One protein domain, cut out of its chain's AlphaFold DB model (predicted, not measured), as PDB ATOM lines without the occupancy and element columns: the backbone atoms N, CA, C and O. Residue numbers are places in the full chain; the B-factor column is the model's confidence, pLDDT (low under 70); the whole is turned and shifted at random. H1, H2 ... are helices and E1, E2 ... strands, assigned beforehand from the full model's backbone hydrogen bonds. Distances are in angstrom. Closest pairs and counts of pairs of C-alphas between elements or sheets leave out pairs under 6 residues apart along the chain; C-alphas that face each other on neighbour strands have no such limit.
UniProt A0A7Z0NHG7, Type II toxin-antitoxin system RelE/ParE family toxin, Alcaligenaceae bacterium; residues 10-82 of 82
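AT A GLANCE: This is residues 10 to 82 of the 82 residues of the protein "Type II toxin-antitoxin system RelE/ParE family toxin" of Alcaligenaceae bacterium (UniProt A0A7Z0NHG7). A helical hairpin, H1 and H2, stands beside a small three-stranded sheet, and of the two helices H2 alone packs on it, with residues 36 to 47 over E2 and E3 on one face, in two layers; the other face is bare. The sheet E1 E2 E3 is a meander, each strand the antiparallel neighbour of the one before. The 73 printed residues, mixed in class, are only just loose, close to compact: radius of gyration of the C-alphas 13.6 A, spans 44 by 22 by 21 A.

IN THESE COORDINATES: H1, residues 10 to 25, begins at C-alpha 10 (112.970, 113.751, 81.675) and measures 22.5 A; H2, 31 to 48, 26.6 A. E1 is 55 to 58, 8.9 A; E2, 61 to 69, 21.0 A, bends by 53 degrees at residue 64; E3, 76 to 80, 13.1 A, ends at C-alpha 80 (103.298, 107.624, 80.794).

HOW THE PARTS SIT: H1 touches residues 32 to 37 of H2 alone, closest C-alphas Tyr 19 and Ala 33, 5.2 A, at a shallow tilt of 25 degrees, opposite ways. H2 is on the sheet, over E2 and E3, height 9.7 A; its closest C-alphas to E2 are Ala 43 and Ile 69, 6.4 A. Within hydrogen-bond range are N 57 and O 64, 3.0 A, in hairpin E1 and E2, and N 65 and O 80, 2.8 A, in hairpin E2 and E3. Every O i to N i+4 pair is within range in H1, 11 of 14 in H2.

THE WHOLE: The farthest C-alphas, His 28 and His 60, are 45.3 A apart. The printed part has no cut, no link is long, and no printed residue is under 70 in pLDDT.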
ATOM      1  N   GLU A  10     113.577 113.035  80.549       97.94
ATOM      2  CA  GLU A  10     112.970 113.751  81.675       97.94
ATOM      3  C   GLU A  10     112.581 112.803  82.820       97.94
ATOM      4  O   GLU A  10     112.868 113.090  83.980       97.94
ATOM      5  N   ALA A  11     112.017 111.631  82.508       97.50
ATOM      6  CA  ALA A  11     111.671 110.636  83.520       97.50
ATOM      7  C   ALA A  11     112.917 110.042  84.201       97.50
ATOM      8  O   ALA A  11     112.897 109.794  85.406       97.50
ATOM      9  N   GLU A  12     114.007 109.819  83.460       97.31
ATOM     10  CA  GLU A  12     115.281 109.385  84.050       97.31
ATOM     11  C   GLU A  12     115.866 110.465  84.968       97.31
ATOM     12  O   GLU A  12     116.257 110.168  86.099       97.31
ATOM     13  N   ALA A  13     115.862 111.726  84.522       98.19
ATOM     14  CA  ALA A  13     116.317 112.859  85.323       98.19
ATOM     15  C   ALA A  13     115.483 113.038  86.603       98.19
ATOM     16  O   ALA A  13     116.037 113.311  87.670       98.19
ATOM     17  N   ASP A  14     114.167 112.827  86.534       97.69
ATOM     18  CA  ASP A  14     113.284 112.875  87.698       97.69
ATOM     19  C   ASP A  14     113.603 111.791  88.731       97.69
ATOM     20  O   ASP A  14     113.551 112.064  89.933       97.69
ATOM     21  N   LEU A  15     113.978 110.580  88.303       96.69
ATOM     22  CA  LEU A  15     114.395 109.517  89.223       96.69
ATOM     23  C   LEU A  15     115.704 109.863  89.941       96.69
ATOM     24  O   LEU A  15     115.813 109.631  91.147       96.69
ATOM     25  N   VAL A  16     116.675 110.437  89.222       97.12
ATOM     26  CA  VAL A  16     117.941 110.902  89.814       97.12
ATOM     27  C   VAL A  16     117.669 112.012  90.826       97.12
ATOM     28  O   VAL A  16     118.065 111.898  91.985       97.12
ATOM     29  N   ARG A  17     116.904 113.032  90.429       97.38
ATOM     30  CA  ARG A  17     116.539 114.160  91.292       97.38
ATOM     31  C   ARG A  17     115.757 113.718  92.527       97.38
ATOM     32  O   ARG A  17     115.964 114.259  93.609       97.38
ATOM     33  N   LEU A  18     114.865 112.733  92.394       95.25
ATOM     34  CA  LEU A  18     114.150 112.145  93.528       95.25
ATOM     35  C   LEU A  18     115.114 111.459  94.501       95.25
ATOM     36  O   LEU A  18     114.966 111.615  95.712       95.25
ATOM     37  N   TYR A  19     116.077 110.696  93.985       95.38
ATOM     38  CA  TYR A  19     117.070 110.021  94.815       95.38
ATOM     39  C   TYR A  19     117.926 111.034  95.583       95.38
ATOM     40  O   TYR A  19     118.056 110.921  96.800       95.38
ATOM     41  N   GLU A  20     118.446 112.051  94.890       95.88
ATOM     42  CA  GLU A  20     119.219 113.145  95.487       95.88
ATOM     43  C   GLU A  20     118.412 113.877  96.561       95.88
ATOM     44  O   GLU A  20     118.883 114.025  97.684       95.88
ATOM     45  N   PHE A  21     117.159 114.236  96.266       94.69
ATOM     46  CA  PHE A  21     116.272 114.884  97.230       94.69
ATOM     47  C   PHE A  21     116.089 114.053  98.505       94.69
ATOM     48  O   PHE A  21     116.158 114.588  99.607       94.69
ATOM     49  N   LEU A  22     115.853 112.742  98.380       93.62
ATOM     50  CA  LEU A  22     115.681 111.866  99.543       93.62
ATOM     51  C   LEU A  22     116.980 111.709 100.337       93.62
ATOM     52  O   LEU A  22     116.931 111.662 101.564       93.62
ATOM     53  N   PHE A  23     118.122 111.663  99.653       92.75
ATOM     54  CA  PHE A  23     119.432 111.627 100.293       92.75
ATOM     55  C   PHE A  23     119.745 112.931 101.040       92.75
ATOM     56  O   PHE A  23     120.267 112.890 102.145       92.75
ATOM     57  N   GLU A  24     119.371 114.095 100.505       93.94
ATOM     58  CA  GLU A  24     119.537 115.380 101.200       93.94
ATOM     59  C   GLU A  24     118.720 115.468 102.501       93.94
ATOM     60  O   GLU A  24     119.138 116.147 103.440       93.94
ATOM     61  N   GLN A  25     117.571 114.785 102.581       90.50
ATOM     62  CA  GLN A  25     116.754 114.732 103.803       90.50
ATOM     63  C   GLN A  25     117.377 113.853 104.899       90.50
ATOM     64  O   GLN A  25     117.201 114.147 106.082       90.50
ATOM     65  N   ASP A  26     118.097 112.792 104.523       89.69
ATOM     66  CA  ASP A  26     118.855 111.934 105.440       89.69
ATOM     67  C   ASP A  26     120.243 111.598 104.858       89.69
ATOM     68  O   ASP A  26     120.459 110.505 104.327       89.69
ATOM     69  N   PRO A  27     121.221 112.519 104.972       88.50
ATOM     70  CA  PRO A  27     122.535 112.355 104.340       88.50
ATOM     71  C   PRO A  27     123.367 111.195 104.900       88.50
ATOM     72  O   PRO A  27     124.447 110.894 104.392       88.50
ATOM     73  N   HIS A  28     122.912 110.573 105.988       92.56
ATOM     74  CA  HIS A  28     123.602 109.473 106.649       92.56
ATOM     75  C   HIS A  28     123.062 108.101 106.233       92.56
ATOM     76  O   HIS A  28     123.675 107.090 106.583       92.56
ATOM     77  N   SER A  29     121.956 108.048 105.483       93.31
ATOM     78  CA  SER A  29     121.323 106.801 105.063       93.31
ATOM     79  C   SER A  29     120.729 106.894 103.661       93.31
ATOM     80  O   SER A  29     119.882 107.730 103.362       93.31
ATOM     81  N   THR A  30     121.097 105.949 102.800       93.94
ATOM     82  CA  THR A  30     120.469 105.778 101.482       93.94
ATOM     83  C   THR A  30     119.201 104.926 101.538       93.94
ATOM     84  O   THR A  30     118.515 104.786 100.525       93.94
ATOM     85  N   GLU A  31     118.844 104.369 102.703       95.19
ATOM     86  CA  GLU A  31     117.790 103.354 102.818       95.19
ATOM     87  C   GLU A  31     116.433 103.874 102.321       95.19
ATOM     88  O   GLU A  31     115.706 103.170 101.618       95.19
ATOM     89  N   LEU A  32     116.088 105.125 102.644       93.56
ATOM     90  CA  LEU A  32     114.833 105.729 102.199       93.56
ATOM     91  C   LEU A  32     114.792 105.886 100.673       93.56
ATOM     92  O   LEU A  32     113.787 105.529 100.052       93.56
ATOM     93  N   ALA A  33     115.880 106.382 100.079       94.31
ATOM     94  CA  ALA A  33     116.002 106.593  98.639       94.31
ATOM     95  C   ALA A  33     115.955 105.264  97.869       94.31
ATOM     96  O   ALA A  33     115.208 105.122  96.898       94.31
ATOM     97  N   GLU A  34     116.665 104.246  98.356       95.19
ATOM     98  CA  GLU A  34     116.662 102.899  97.783       95.19
ATOM     99  C   GLU A  34     115.284 102.240  97.869       95.19
ATOM    100  O   GLU A  34     114.803 101.657  96.893       95.19
ATOM    101  N   ARG A  35     114.598 102.367  99.011       95.62
ATOM    102  CA  ARG A  35     113.240 101.833  99.187       95.62
ATOM    103  C   ARG A  35     112.226 102.534  98.290       95.62
ATOM    104  O   ARG A  35     111.347 101.860  97.747       95.62
ATOM    105  N   ALA A  36     112.341 103.851  98.121       95.44
ATOM    106  CA  ALA A  36     111.497 104.612  97.206       95.44
ATOM    107  C   ALA A  36     111.700 104.143  95.758       95.44
ATOM    108  O   ALA A  36     110.730 103.787  95.084       95.44
ATOM    109  N   LEU A  37     112.955 104.044  95.310       95.50
ATOM    110  CA  LEU A  37     113.286 103.600  93.957       95.50
ATOM    111  C   LEU A  37     112.831 102.156  93.704       95.50
ATOM    112  O   LEU A  37     112.188 101.876  92.693       95.50
ATOM    113  N   ALA A  38     113.072 101.245  94.650       96.38
ATOM    114  CA  ALA A  38     112.604  99.864  94.560       96.38
ATOM    115  C   ALA A  38     111.075  99.789  94.436       96.38
ATOM    116  O   ALA A  38     110.548  99.000  93.646       96.38
ATOM    117  N   ARG A  39     110.347 100.637  95.175       96.81
ATOM    118  CA  ARG A  39     108.886 100.709  95.091       96.81
ATOM    119  C   ARG A  39     108.416 101.193  93.719       96.81
ATOM    120  O   ARG A  39     107.460 100.628  93.188       96.81
ATOM    121  N   ILE A  40     109.094 102.187  93.148       96.62
ATOM    122  CA  ILE A  40     108.806 102.710  91.807       96.62
ATOM    123  C   ILE A  40     109.053 101.636  90.744       96.62
ATOM    124  O   ILE A  40     108.161 101.359  89.945       96.62
ATOM    125  N   VAL A  41     110.204 100.959  90.783       95.94
ATOM    126  CA  VAL A  41     110.549  99.878  89.842       95.94
ATOM    127  C   VAL A  41     109.509  98.756  89.878       95.94
ATOM    128  O   VAL A  41     109.039  98.305  88.831       95.94
ATOM    129  N   GLN A  42     109.097  98.328  91.075       95.69
ATOM    130  CA  GLN A  42     108.059  97.305  91.231       95.69
ATOM    131  C   GLN A  42     106.710  97.746  90.656       95.69
ATOM    132  O   GLN A  42     106.019  96.944  90.030       95.69
ATOM    133  N   ALA A  43     106.324  99.005  90.865       95.88
ATOM    134  CA  ALA A  43     105.071  99.524  90.337       95.88
ATOM    135  C   ALA A  43     105.106  99.601  88.803       95.88
ATOM    136  O   ALA A  43     104.188  99.113  88.145       95.88
ATOM    137  N   ILE A  44     106.186 100.129  88.224       95.75
ATOM    138  CA  ILE A  44     106.360 100.250  86.771       95.75
ATOM    139  C   ILE A  44     106.390  98.873  86.086       95.75
ATOM    140  O   ILE A  44     105.901  98.730  84.967       95.75
ATOM    141  N   ALA A  45     106.876  97.824  86.759       95.00
ATOM    142  CA  ALA A  45     106.851  96.465  86.217       95.00
ATOM    143  C   ALA A  45     105.431  95.980  85.850       95.00
ATOM    144  O   ALA A  45     105.284  95.174  84.926       95.00
ATOM    145  N   LEU A  46     104.383  96.505  86.503       93.50
ATOM    146  CA  LEU A  46     102.984  96.210  86.168       93.50
ATOM    147  C   LEU A  46     102.601  96.706  84.767       93.50
ATOM    148  O   LEU A  46     101.800  96.056  84.091       93.50
ATOM    149  N   LEU A  47     103.206  97.803  84.295       95.69
ATOM    150  CA  LEU A  47     102.935  98.376  82.971       95.69
ATOM    151  C   LEU A  47     103.315  97.420  81.838       95.69
ATOM    152  O   LEU A  47     102.744  97.482  80.754       95.69
ATOM    153  N   ARG A  48     104.216  96.463  82.094       95.38
ATOM    154  CA  ARG A  48     104.567  95.432  81.110       95.38
ATOM    155  C   ARG A  48     103.404  94.500  80.791       95.38
ATOM    156  O   ARG A  48     103.428  93.865  79.745       95.38
ATOM    157  N   GLN A  49     102.414  94.375  81.672       95.25
ATOM    158  CA  GLN A  49     101.290  93.449  81.496       95.25
ATOM    159  C   GLN A  49      99.945  94.173  81.433       95.25
ATOM    160  O   GLN A  49      99.076  93.780  80.657       95.25
ATOM    161  N   PHE A  50      99.782  95.240  82.216       94.69
ATOM    162  CA  PHE A  50      98.493  95.889  82.440       94.69
ATOM    163  C   PHE A  50      98.558  97.424  82.312       94.69
ATOM    164  O   PHE A  50      98.056  98.122  83.188       94.69
ATOM    165  N   PRO A  51      99.130  98.010  81.243       94.56
ATOM    166  CA  PRO A  51      99.269  99.469  81.167       94.56
ATOM    167  C   PRO A  51      97.905 100.174  81.036       94.56
ATOM    168  O   PRO A  51      97.685 101.251  81.586       94.56
ATOM    169  N   PHE A  52      96.928  99.526  80.392       94.00
ATOM    170  CA  PHE A  52      95.588 100.080  80.177       94.00
ATOM    171  C   PHE A  52      94.678 100.071  81.416       94.00
ATOM    172  O   PHE A  52      93.599 100.670  81.363       94.00
ATOM    173  N   THR A  53      95.080  99.427  82.521       92.62
ATOM    174  CA  THR A  53      94.323  99.460  83.787       92.62
ATOM    175  C   THR A  53      94.589 100.732  84.591       92.62
ATOM    176  O   THR A  53      93.803 101.076  85.471       92.62
ATOM    177  N   CYS A  54      95.670 101.450  84.271       94.75
ATOM    178  CA  CYS A  54      96.034 102.704  84.915       94.75
ATOM    179  C   CYS A  54      95.050 103.826  84.559       94.75
ATOM    180  O   CYS A  54      94.425 103.818  83.490       94.75
ATOM    181  N   ARG A  55      94.926 104.812  85.454       94.06
ATOM    182  CA  ARG A  55      94.006 105.942  85.293       94.06
ATOM    183  C   ARG A  55      94.430 106.799  84.097       94.06
ATOM    184  O   ARG A  55      95.614 107.019  83.875       94.06
ATOM    185  N   LYS A  56      93.455 107.288  83.326       96.12
ATOM    186  CA  LYS A  56      93.706 108.303  82.292       96.12
ATOM    187  C   LYS A  56      94.066 109.618  82.970       96.12
ATOM    188  O   LYS A  56      93.296 110.077  83.816       96.12
ATOM    189  N   ALA A  57      95.198 110.203  82.592       94.62
ATOM    190  CA  ALA A  57      95.646 111.475  83.148       94.62
ATOM    191  C   ALA A  57      94.779 112.632  82.626       94.62
ATOM    192  O   ALA A  57      94.428 113.545  83.371       94.62
ATOM    193  N   LEU A  58      94.358 112.551  81.358       93.69
ATOM    194  CA  LEU A  58      93.471 113.520  80.722       93.69
ATOM    195  C   LEU A  58      92.228 112.825  80.156       93.69
ATOM    196  O   LEU A  58      92.293 111.738  79.593       93.69
ATOM    197  N   VAL A  59      91.066 113.471  80.275       88.62
ATOM    198  CA  VAL A  59      89.793 112.906  79.781       88.62
ATOM    199  C   VAL A  59      89.802 112.743  78.257       88.62
ATOM    200  O   VAL A  59      89.237 111.781  77.735       88.62
ATOM    201  N   HIS A  60      90.459 113.668  77.556       92.44
ATOM    202  CA  HIS A  60      90.493 113.723  76.094       92.44
ATOM    203  C   HIS A  60      91.679 112.980  75.469       92.44
ATOM    204  O   HIS A  60      91.711 112.846  74.250       92.44
ATOM    205  N   ASP A  61      92.601 112.458  76.281       93.19
ATOM    206  CA  ASP A  61      93.750 111.682  75.819       93.19
ATOM    207  C   ASP A  61      93.718 110.272  76.444       93.19
ATOM    208  O   ASP A  61      93.985 110.103  77.634       93.19
ATOM    209  N   PRO A  62      93.319 109.235  75.683       90.50
ATOM    210  CA  PRO A  62      93.237 107.873  76.197       90.50
ATOM    211  C   PRO A  62      94.596 107.167  76.334       90.50
ATOM    212  O   PRO A  62      94.626 106.085  76.945       90.50
ATOM    213  N   TYR A  63      95.666 107.727  75.762       94.19
ATOM    214  CA  TYR A  63      97.014 107.160  75.772       94.19
ATOM    215  C   TYR A  63      97.832 107.710  76.938       94.19
ATOM    216  O   TYR A  63      98.504 106.924  77.604       94.19
ATOM    217  N   LEU A  64      97.666 108.993  77.278       97.06
ATOM    218  CA  LEU A  64      98.298 109.589  78.454       97.06
ATOM    219  C   LEU A  64      97.658 109.112  79.770       97.06
ATOM    220  O   LEU A  64      96.471 109.324  80.058       97.06
ATOM    221  N   ARG A  65      98.463 108.463  80.607       97.00
ATOM    222  CA  ARG A  65      98.024 107.737  81.802       97.00
ATOM    223  C   ARG A  65      98.942 107.964  82.983       97.00
ATOM    224  O   ARG A  65     100.120 108.263  82.840       97.00
ATOM    225  N   GLU A  66      98.375 107.782  84.165       97.00
ATOM    226  CA  GLU A  66      99.081 107.907  85.430       97.00
ATOM    227  C   GLU A  66      99.010 106.601  86.228       97.00
ATOM    228  O   GLU A  66      97.951 105.981  86.390       97.00
ATOM    229  N   LEU A  67     100.164 106.190  86.745       96.81
ATOM    230  CA  LEU A  67     100.302 105.120  87.718       96.81
ATOM    231  C   LEU A  67     100.563 105.745  89.088       96.81
ATOM    232  O   LEU A  67     101.611 106.346  89.318       96.81
ATOM    233  N   VAL A  68      99.615 105.574  90.008       95.56
ATOM    234  CA  VAL A  68      99.765 106.004  91.402       95.56
ATOM    235  C   VAL A  68     100.576 104.960  92.169       95.56
ATOM    236  O   VAL A  68     100.218 103.781  92.207       95.56
ATOM    237  N   ILE A  69     101.660 105.397  92.806       96.19
ATOM    238  CA  ILE A  69     102.622 104.553  93.514       96.19
ATOM    239  C   ILE A  69     102.581 104.921  94.997       96.19
ATOM    240  O   ILE A  69     103.129 105.934  95.427       96.19
ATOM    241  N   SER A  70     101.926 104.093  95.809       94.44
ATOM    242  CA  SER A  70     101.839 104.330  97.253       94.44
ATOM    243  C   SER A  70     103.191 104.108  97.937       94.44
ATOM    244  O   SER A  70     103.703 102.981  97.968       94.44
ATOM    245  N   PHE A  71     103.732 105.181  98.514       93.06
ATOM    246  CA  PHE A  71     104.963 105.196  99.299       93.06
ATOM    247  C   PHE A  71     104.958 106.374 100.281       93.06
ATOM    248  O   PHE A  71     104.740 107.517  99.885       93.06
ATOM    249  N   GLY A  72     105.200 106.105 101.565       87.75
ATOM    250  CA  GLY A  72     105.130 107.140 102.596       87.75
ATOM    251  C   GLY A  72     103.758 107.844 102.646       87.75
ATOM    252  O   GLY A  72     102.749 107.247 102.263       87.75
ATOM    253  N   PRO A  73     103.703 109.099 103.128       85.31
ATOM    254  CA  PRO A  73     102.446 109.831 103.299       85.31
ATOM    255  C   PRO A  73     101.888 110.450 102.006       85.31
ATOM    256  O   PRO A  73     100.682 110.657 101.921       85.31
ATOM    257  N   ALA A  74     102.736 110.753 101.015       84.12
ATOM    258  CA  ALA A  74     102.333 111.461  99.792       84.12
ATOM    259  C   ALA A  74     102.284 110.567  98.537       84.12
ATOM    260  O   ALA A  74     101.504 110.839  97.628       84.12
ATOM    261  N   GLY A  75     103.063 109.479  98.494       92.75
ATOM    262  CA  GLY A  75     103.209 108.643  97.302       92.75
ATOM    263  C   GLY A  75     103.927 109.337  96.144       92.75
ATOM    264  O   GLY A  75     104.403 110.465  96.257       92.75
ATOM    265  N   TYR A  76     103.998 108.628  95.021       95.69
ATOM    266  CA  TYR A  76     104.532 109.119  93.752       95.69
ATOM    267  C   TYR A  76     103.533 108.862  92.627       95.69
ATOM    268  O   TYR A  76     102.642 108.015  92.747       95.69
ATOM    269  N   VAL A  77     103.705 109.566  91.513       96.75
ATOM    270  CA  VAL A  77     102.938 109.345  90.289       96.75
ATOM    271  C   VAL A  77     103.915 109.189  89.136       96.75
ATOM    272  O   VAL A  77     104.785 110.034  88.955       96.75
ATOM    273  N   ALA A  78     103.768 108.115  88.364       97.19
ATOM    274  CA  ALA A  78     104.453 107.958  87.088       97.19
ATOM    275  C   ALA A  78     103.475 108.292  85.958       97.19
ATOM    276  O   ALA A  78     102.458 107.612  85.800       97.19
ATOM    277  N   LEU A  79     103.776 109.345  85.203       97.69
ATOM    278  CA  LEU A  79     103.049 109.724  83.994       97.69
ATOM    279  C   LEU A  79     103.664 108.987  82.799       97.69
ATOM    280  O   LEU A  79     104.885 108.945  82.666       97.69
ATOM    281  N   PHE A  80     102.836 108.385  81.952       97.06
ATOM    282  CA  PHE A  80     103.298 107.624  80.794       97.06
ATOM    283  C   PHE A  80     102.279 107.650  79.653       97.06
ATOM    284  O   PHE A  80     101.100 107.934  79.859       97.06
ATOM    285  N   GLU A  81     102.740 107.314  78.455       96.12
ATOM    286  CA  GLU A  81     101.929 107.144  77.248       96.12
ATOM    287  C   GLU A  81     102.048 105.689  76.752       96.12
ATOM    288  O   GLU A  81     103.018 105.003  77.092       96.12
ATOM    289  N   ILE A  82     101.049 105.191  76.013       93.12
ATOM    290  CA  ILE A  82     101.026 103.828  75.440       93.12
ATOM    291  C   ILE A  82     101.072 103.883  73.919       93.12
ATOM    292  O   ILE A  82     100.225 104.614  73.363       93.12
TER     293      ILE A  82